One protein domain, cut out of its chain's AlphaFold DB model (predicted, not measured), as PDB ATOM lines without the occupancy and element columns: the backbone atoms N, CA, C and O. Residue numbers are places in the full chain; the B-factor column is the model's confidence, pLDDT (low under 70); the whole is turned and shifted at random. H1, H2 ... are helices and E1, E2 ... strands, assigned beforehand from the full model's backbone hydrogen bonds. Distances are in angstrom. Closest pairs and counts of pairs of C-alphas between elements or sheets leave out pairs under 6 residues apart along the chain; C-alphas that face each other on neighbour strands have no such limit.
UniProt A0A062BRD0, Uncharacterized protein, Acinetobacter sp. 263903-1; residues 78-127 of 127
ATOM      1  N   GLU A  78     179.964 364.447 251.242       47.31
ATOM      2  CA  GLU A  78     181.307 364.470 250.671       47.31
ATOM      3  C   GLU A  78     182.035 365.764 251.003       47.31
ATOM      4  O   GLU A  78     183.158 365.677 251.447       47.31
ATOM      5  N   PHE A  79     181.472 366.970 250.886       50.41
ATOM      6  CA  PHE A  79     182.305 368.168 251.109       50.41
ATOM      7  C   PHE A  79     182.652 368.396 252.591       50.41
ATOM      8  O   PHE A  79     183.825 368.491 252.947       50.41
ATOM      9  N   SER A  80     181.654 368.418 253.483       52.31
ATOM     10  CA  SER A  80     181.903 368.576 254.926       52.31
ATOM     11  C   SER A  80     182.647 367.375 255.512       52.31
ATOM     12  O   SER A  80     183.530 367.553 256.346       52.31
ATOM     13  N   TRP A  81     182.335 366.160 255.051       55.88
ATOM     14  CA  TRP A  81     183.057 364.948 255.437       55.88
ATOM     15  C   TRP A  81     184.475 364.938 254.884       55.88
ATOM     16  O   TRP A  81     185.388 364.768 255.661       55.88
ATOM     17  N   ASN A  82     184.709 365.187 253.595       56.22
ATOM     18  CA  ASN A  82     186.056 365.162 253.016       56.22
ATOM     19  C   ASN A  82     186.942 366.233 253.632       56.22
ATOM     20  O   ASN A  82     188.129 366.002 253.782       56.22
ATOM     21  N   ILE A  83     186.398 367.389 254.006       61.50
ATOM     22  CA  ILE A  83     187.184 368.428 254.665       61.50
ATOM     23  C   ILE A  83     187.474 368.063 256.126       61.50
ATOM     24  O   ILE A  83     188.631 368.099 256.535       61.50
ATOM     25  N   VAL A  84     186.465 367.650 256.902       63.91
ATOM     26  CA  VAL A  84     186.671 367.214 258.296       63.91
ATOM     27  C   VAL A  84     187.566 365.977 258.357       63.91
ATOM     28  O   VAL A  84     188.500 365.946 259.145       63.91
ATOM     29  N   MET A  85     187.328 364.989 257.499       65.06
ATOM     30  CA  MET A  85     188.114 363.764 257.412       65.06
ATOM     31  C   MET A  85     189.506 364.024 256.865       65.06
ATOM     32  O   MET A  85     190.428 363.426 257.381       65.06
ATOM     33  N   LYS A  86     189.726 364.943 255.914       67.50
ATOM     34  CA  LYS A  86     191.100 365.303 255.519       67.50
ATOM     35  C   LYS A  86     191.884 365.902 256.678       67.50
ATOM     36  O   LYS A  86     193.027 365.513 256.881       67.50
ATOM     37  N   THR A  87     191.277 366.804 257.449       68.06
ATOM     38  CA  THR A  87     191.939 367.372 258.630       68.06
ATOM     39  C   THR A  87     192.180 366.301 259.696       68.06
ATOM     40  O   THR A  87     193.288 366.201 260.207       68.06
ATOM     41  N   VAL A  88     191.191 365.448 259.986       72.94
ATOM     42  CA  VAL A  88     191.340 364.339 260.946       72.94
ATOM     43  C   VAL A  88     192.396 363.333 260.479       72.94
ATOM     44  O   VAL A  88     193.233 362.929 261.275       72.94
ATOM     45  N   ASN A  89     192.412 362.959 259.202       79.69
ATOM     46  CA  ASN A  89     193.413 362.066 258.622       79.69
ATOM     47  C   ASN A  89     194.817 362.671 258.735       79.69
ATOM     48  O   ASN A  89     195.751 361.968 259.106       79.69
ATOM     49  N   ALA A  90     194.973 363.972 258.461       75.56
ATOM     50  CA  ALA A  90     196.251 364.662 258.615       75.56
ATOM     51  C   ALA A  90     196.734 364.652 260.077       75.56
ATOM     52  O   ALA A  90     197.898 364.345 260.328       75.56
ATOM     53  N   GLU A  91     195.842 364.905 261.040       75.94
ATOM     54  CA  GLU A  91     196.156 364.795 262.472       75.94
ATOM     55  C   GLU A  91     196.517 363.353 262.869       75.94
ATOM     56  O   GLU A  91     197.454 363.128 263.635       75.94
ATOM     57  N   LEU A  92     195.816 362.353 262.331       81.31
ATOM     58  CA  LEU A  92     196.121 360.947 262.588       81.31
ATOM     59  C   LEU A  92     197.483 360.538 262.013       81.31
ATOM     60  O   LEU A  92     198.224 359.825 262.687       81.31
ATOM     61  N   ILE A  93     197.849 361.019 260.823       84.44
ATOM     62  CA  ILE A  93     199.188 360.817 260.251       84.44
ATOM     63  C   ILE A  93     200.251 361.481 261.132       84.44
ATOM     64  O   ILE A  93     201.287 360.874 261.382       84.44
ATOM     65  N   GLU A  94     200.010 362.690 261.643       82.69
ATOM     66  CA  GLU A  94     200.961 363.368 262.534       82.69
ATOM     67  C   GLU A  94     201.194 362.583 263.836       82.69
ATOM     68  O   GLU A  94     202.321 362.493 264.321       82.69
ATOM     69  N   ILE A  95     200.140 361.985 264.400       81.31
ATOM     70  CA  ILE A  95     200.215 361.259 265.675       81.31
ATOM     71  C   ILE A  95     200.747 359.830 265.496       81.31
ATOM     72  O   ILE A  95     201.524 359.351 266.324       81.31
ATOM     73  N   PHE A  96     200.308 359.130 264.448       83.62
ATOM     74  CA  PHE A  96     200.514 357.688 264.285       83.62
ATOM     75  C   PHE A  96     201.384 357.308 263.085       83.62
ATOM     76  O   PHE A  96     201.775 356.148 263.000       83.62
ATOM     77  N   GLY A  97     201.720 358.232 262.182       82.12
ATOM     78  CA  GLY A  97     202.427 357.940 260.926       82.12
ATOM     79  C   GLY A  97     203.819 357.321 261.089       82.12
ATOM     80  O   GLY A  97     204.279 356.616 260.197       82.12
ATOM     81  N   ASP A  98     204.458 357.506 262.247       86.75
ATOM     82  CA  ASP A  98     205.753 356.891 262.576       86.75
ATOM     83  C   ASP A  98     205.630 355.459 263.135       86.75
ATOM     84  O   ASP A  98     206.634 354.795 263.419       86.75
ATOM     85  N   CYS A  99     204.408 354.958 263.339       87.56
ATOM     86  CA  CYS A  99     204.190 353.604 263.830       87.56
ATOM     87  C   CYS A  99     204.497 352.567 262.741       87.56
ATOM     88  O   CYS A  99     204.221 352.760 261.560       87.56
ATOM     89  N   ALA A 100     205.053 351.423 263.152       89.94
ATOM     90  CA  ALA A 100     205.370 350.343 262.226       89.94
ATOM     91  C   ALA A 100     204.074 349.755 261.631       89.94
ATOM     92  O   ALA A 100     203.232 349.275 262.400       89.94
ATOM     93  N   PRO A 101     203.914 349.755 260.297       90.19
ATOM     94  CA  PRO A 101     202.767 349.132 259.661       90.19
ATOM     95  C   PRO A 101     202.862 347.610 259.773       90.19
ATOM     96  O   PRO A 101     203.943 347.036 259.947       90.19
ATOM     97  N   ASP A 102     201.724 346.939 259.657       87.19
ATOM     98  CA  ASP A 102     201.692 345.483 259.624       87.19
ATOM     99  C   ASP A 102     201.912 344.910 258.212       87.19
ATOM    100  O   ASP A 102     202.290 345.611 257.272       87.19
ATOM    101  N   ALA A 103     201.693 343.600 258.056       87.50
ATOM    102  CA  ALA A 103     201.952 342.879 256.811       87.50
ATOM    103  C   ALA A 103     201.161 343.395 255.593       87.50
ATOM    104  O   ALA A 103     201.582 343.140 254.467       87.50
ATOM    105  N   ASN A 104     200.055 344.117 255.806       85.81
ATOM    106  CA  ASN A 104     199.248 344.699 254.731       85.81
ATOM    107  C   ASN A 104     199.506 346.205 254.555       85.81
ATOM    108  O   ASN A 104     198.786 346.853 253.801       85.81
ATOM    109  N   GLY A 105     200.497 346.775 255.250       87.50
ATOM    110  CA  GLY A 105     200.824 348.199 255.161       87.50
ATOM    111  C   GLY A 105     199.934 349.117 256.004       87.50
ATOM    112  O   GLY A 105     200.042 350.328 255.866       87.50
ATOM    113  N   ALA A 106     199.075 348.574 256.876       91.00
ATOM    114  CA  ALA A 106     198.173 349.373 257.709       91.00
ATOM    115  C   ALA A 106     198.719 349.562 259.131       91.00
ATOM    116  O   ALA A 106     199.381 348.675 259.678       91.00
ATOM    117  N   ILE A 107     198.389 350.692 259.752       90.62
ATOM    118  CA  ILE A 107     198.753 351.028 261.132       90.62
ATOM    119  C   ILE A 107     197.569 350.709 262.050       90.62
ATOM    120  O   ILE A 107     196.448 351.147 261.805       90.62
ATOM    121  N   TYR A 108     197.793 349.928 263.109       90.44
ATOM    122  CA  TYR A 108     196.747 349.579 264.076       90.44
ATOM    123  C   TYR A 108     196.573 350.685 265.123       90.44
ATOM    124  O   TYR A 108     197.513 350.988 265.856       90.44
ATOM    125  N   LEU A 109     195.368 351.254 265.214       86.81
ATOM    126  CA  LEU A 109     195.050 352.338 266.150       86.81
ATOM    127  C   LEU A 109     194.489 351.819 267.485       86.81
ATOM    128  O   LEU A 109     194.743 352.410 268.533       86.81
ATOM    129  N   GLY A 110     193.745 350.709 267.462       84.75
ATOM    130  CA  GLY A 110     193.105 350.122 268.646       84.75
ATOM    131  C   GLY A 110     191.695 349.599 268.365       84.75
ATOM    132  O   GLY A 110     191.064 350.011 267.400       84.75
ATOM    133  N   ASP A 111     191.207 348.674 269.194       85.75
ATOM    134  CA  ASP A 111     189.850 348.097 269.132       85.75
ATOM    135  C   ASP A 111     189.388 347.626 267.737       85.75
ATOM    136  O   ASP A 111     188.226 347.772 267.357       85.75
ATOM    137  N   GLY A 112     190.302 347.035 266.960       86.00
ATOM    138  CA  GLY A 112     190.005 346.565 265.600       86.00
ATOM    139  C   GLY A 112     189.931 347.674 264.543       86.00
ATOM    140  O   GLY A 112     189.438 347.418 263.447       86.00
ATOM    141  N   ILE A 113     190.401 348.885 264.855       89.25
ATOM    142  CA  ILE A 113     190.495 350.020 263.933       89.25
ATOM    143  C   ILE A 113     191.927 350.162 263.408       89.25
ATOM    144  O   ILE A 113     192.901 350.114 264.166       89.25
ATOM    145  N   TYR A 114     192.032 350.370 262.099       91.50
ATOM    146  CA  TYR A 114     193.263 350.518 261.333       91.50
ATOM    147  C   TYR A 114     193.270 351.833 260.559       91.50
ATOM    148  O   TYR A 114     192.217 352.430 260.341       91.50
ATOM    149  N   MET A 115     194.460 352.247 260.134       89.88
ATOM    150  CA  MET A 115     194.717 353.434 259.326       89.88
ATOM    151  C   MET A 115     195.612 353.086 258.129       89.88
ATOM    152  O   MET A 115     196.554 352.305 258.288       89.88
ATOM    153  N   ASP A 116     195.329 353.644 256.951       89.00
ATOM    154  CA  ASP A 116     196.207 353.554 255.773       89.00
ATOM    155  C   ASP A 116     197.249 354.691 255.721       89.00
ATOM    156  O   ASP A 116     197.326 355.538 256.613       89.00
ATOM    157  N   GLU A 117     198.075 354.710 254.672       83.69
ATOM    158  CA  GLU A 117     199.093 355.750 254.456       83.69
ATOM    159  C   GLU A 117     198.509 357.150 254.183       83.69
ATOM    160  O   GLU A 117     199.211 358.150 254.323       83.69
ATOM    161  N   GLU A 118     197.225 357.232 253.830       81.25
ATOM    162  CA  GLU A 118     196.485 358.477 253.598       81.25
ATOM    163  C   GLU A 118     195.707 358.937 254.845       81.25
ATOM    164  O   GLU A 118     195.003 359.953 254.814       81.25
ATOM    165  N   GLY A 119     195.842 358.215 255.963       80.38
ATOM    166  CA  GLY A 119     195.198 358.521 257.234       80.38
ATOM    167  C   GLY A 119     193.736 358.077 257.323       80.38
ATOM    168  O   GLY A 119     193.085 358.352 258.332       80.38
ATOM    169  N   ASN A 120     193.198 357.388 256.310       84.44
ATOM    170  CA  ASN A 120     191.821 356.904 256.341       84.44
ATOM    171  C   ASN A 120     191.691 355.761 257.344       84.44
ATOM    172  O   ASN A 120     192.492 354.826 257.345       84.44
ATOM    173  N   THR A 121     190.633 355.799 258.158       86.19
ATOM    174  CA  THR A 121     190.377 354.756 259.156       86.19
ATOM    175  C   THR A 121     189.356 353.727 258.683       86.19
ATOM    176  O   THR A 121     188.333 354.058 258.081       86.19
ATOM    177  N   PHE A 122     189.620 352.458 258.979       87.25
ATOM    178  CA  PHE A 122     188.744 351.340 258.642       87.25
ATOM    179  C   PHE A 122     188.798 350.250 259.716       87.25
ATOM    180  O   PHE A 122     189.773 350.121 260.452       87.25
ATOM    181  N   GLY A 123     187.717 349.480 259.840       86.62
ATOM    182  CA  GLY A 123     187.635 348.369 260.788       86.62
ATOM    183  C   GLY A 123     188.138 347.053 260.196       86.62
ATOM    184  O   GLY A 123     188.116 346.870 258.980       86.62
ATOM    185  N   ASP A 124     188.509 346.110 261.061       83.44
ATOM    186  CA  ASP A 124     188.999 344.768 260.695       83.44
ATOM    187  C   ASP A 124     188.015 343.975 259.810       83.44
ATOM    188  O   ASP A 124     188.394 343.148 258.990       83.44
ATOM    189  N   TRP A 125     186.716 344.261 259.925       77.38
ATOM    190  CA  TRP A 125     185.661 343.661 259.098       77.38
ATOM    191  C   TRP A 125     185.636 344.151 257.641       77.38
ATOM    192  O   TRP A 125     184.916 343.571 256.831       77.38
ATOM    193  N   ASN A 126     186.388 345.204 257.311       60.94
ATOM    194  CA  ASN A 126     186.545 345.742 255.955       60.94
ATOM    195  C   ASN A 126     187.951 345.485 255.386       60.94
ATOM    196  O   ASN A 126     188.341 346.133 254.414       60.94
ATOM    197  N   ARG A 127     188.709 344.594 256.027       64.12
ATOM    198  CA  ARG A 127     190.120 344.343 255.764       64.12
ATOM    199  C   ARG A 127     190.368 343.191 254.794       64.12
ATOM    200  O   ARG A 127     189.592 342.209 254.816       64.12
TER     201      ARG A 127
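Overview. This is residues 78 to 127 of the 127 residues of an uncharacterized protein of Acinetobacter sp. 263903-1 (UniProt A0A062BRD0). One long helix, H1, makes an arm with a small head: a little antiparallel sheet of three short strands, E1, E2 and E3, packs loosely on the later part of the helix, residues 85 to 96. Residues 78 to 84, of which 79 to 84 belong to H1, stick out free, and after the helix the link of residues 97 to 106 folds the backbone back to the sheet. The printed part has 50 residues with one named helix and three named strands, in the order H1, E1, E2, E3 along the chain, and the sheet's order is E1, E2, E3. The class is mixed, helices and strands, with 28 residues in named elements. The whole is compact, with a radius of gyration of the C-alphas of 10.9 A, and the C-alphas span 32 by 24 by 17 A along their three main axes.

Arrangement. The printed part begins with Glu 78, which is followed by the helix H1, residues 79 to 96. In H1 every pair of O i and N i+4 is within hydrogen-bond range. Residues 78 to 84, of which 79 to 84 belong to H1, stand free. The next element is the strand E1, residues 107 to 110, reached over a short link. The closest C-alphas of H1 and E1 are those of Phe 96 and Ile 107, 7.6 A apart. A tight link of 2 residues joins E1 to the strand E2, residues 113 to 115, and the two form a hairpin. They are antiparallel neighbours, with 152 degrees between their directions. The C-alphas of Tyr 108 and Tyr 114 face each other at 4.5 A. Across this pair N 107 and O 115 are 2.8 A apart and N 113 and O 110 are 2.9 A apart, both within hydrogen-bond range. A tight link of 5 residues leads from E2 to the strand E3, residues 121 to 123, and these two also form a hairpin, antiparallel with 144 degrees between their directions. Here N 114 and O 122 are 2.8 A apart and N 122 and O 114 are 2.9 A apart, within hydrogen-bond range. E1, E2 and E3 make a meander, each strand the antiparallel neighbour of the one before, with E1 and E3 as edge strands and E2 as the inner strand. H1 is on this sheet, with 13 pairs of C-alphas within 10 A, made by its residues 85 to 96, and the helix and the sheet form two layers. The closest C-alphas of H1 and E3 are those of Asn 89 and Thr 121, 7.9 A apart.

Along the chain. H1 runs from C-alpha 79 at (182.305, 368.168, 251.109) to C-alpha 96 at (200.514, 357.688, 264.285), a length of 24.8 A. E1, the longest strand by residues, measures 9.4 A from C-alpha 107 at (198.753, 351.028, 261.132) to C-alpha 110. E2 measures 7.1 A from C-alpha 113 to C-alpha 115. E3 measures 7.1 A and ends with C-alpha 123 at (187.635, 348.369, 260.788).

Size, cuts and confidence. The two C-alphas farthest apart are those of Ser 80 in H1 and Ala 103 in the link from H1 to E1, 32.6 A. The first and last printed C-alphas, those of Glu 78 and Arg 127, are 22.6 A apart, and Arg 127 is the chain's last residue. The printed part has no cut, and no link between named elements is long. The mean pLDDT of the printed part is 78.8. The model's confidence is under 70 at residues 78 to 87 and at residues 126 to 127.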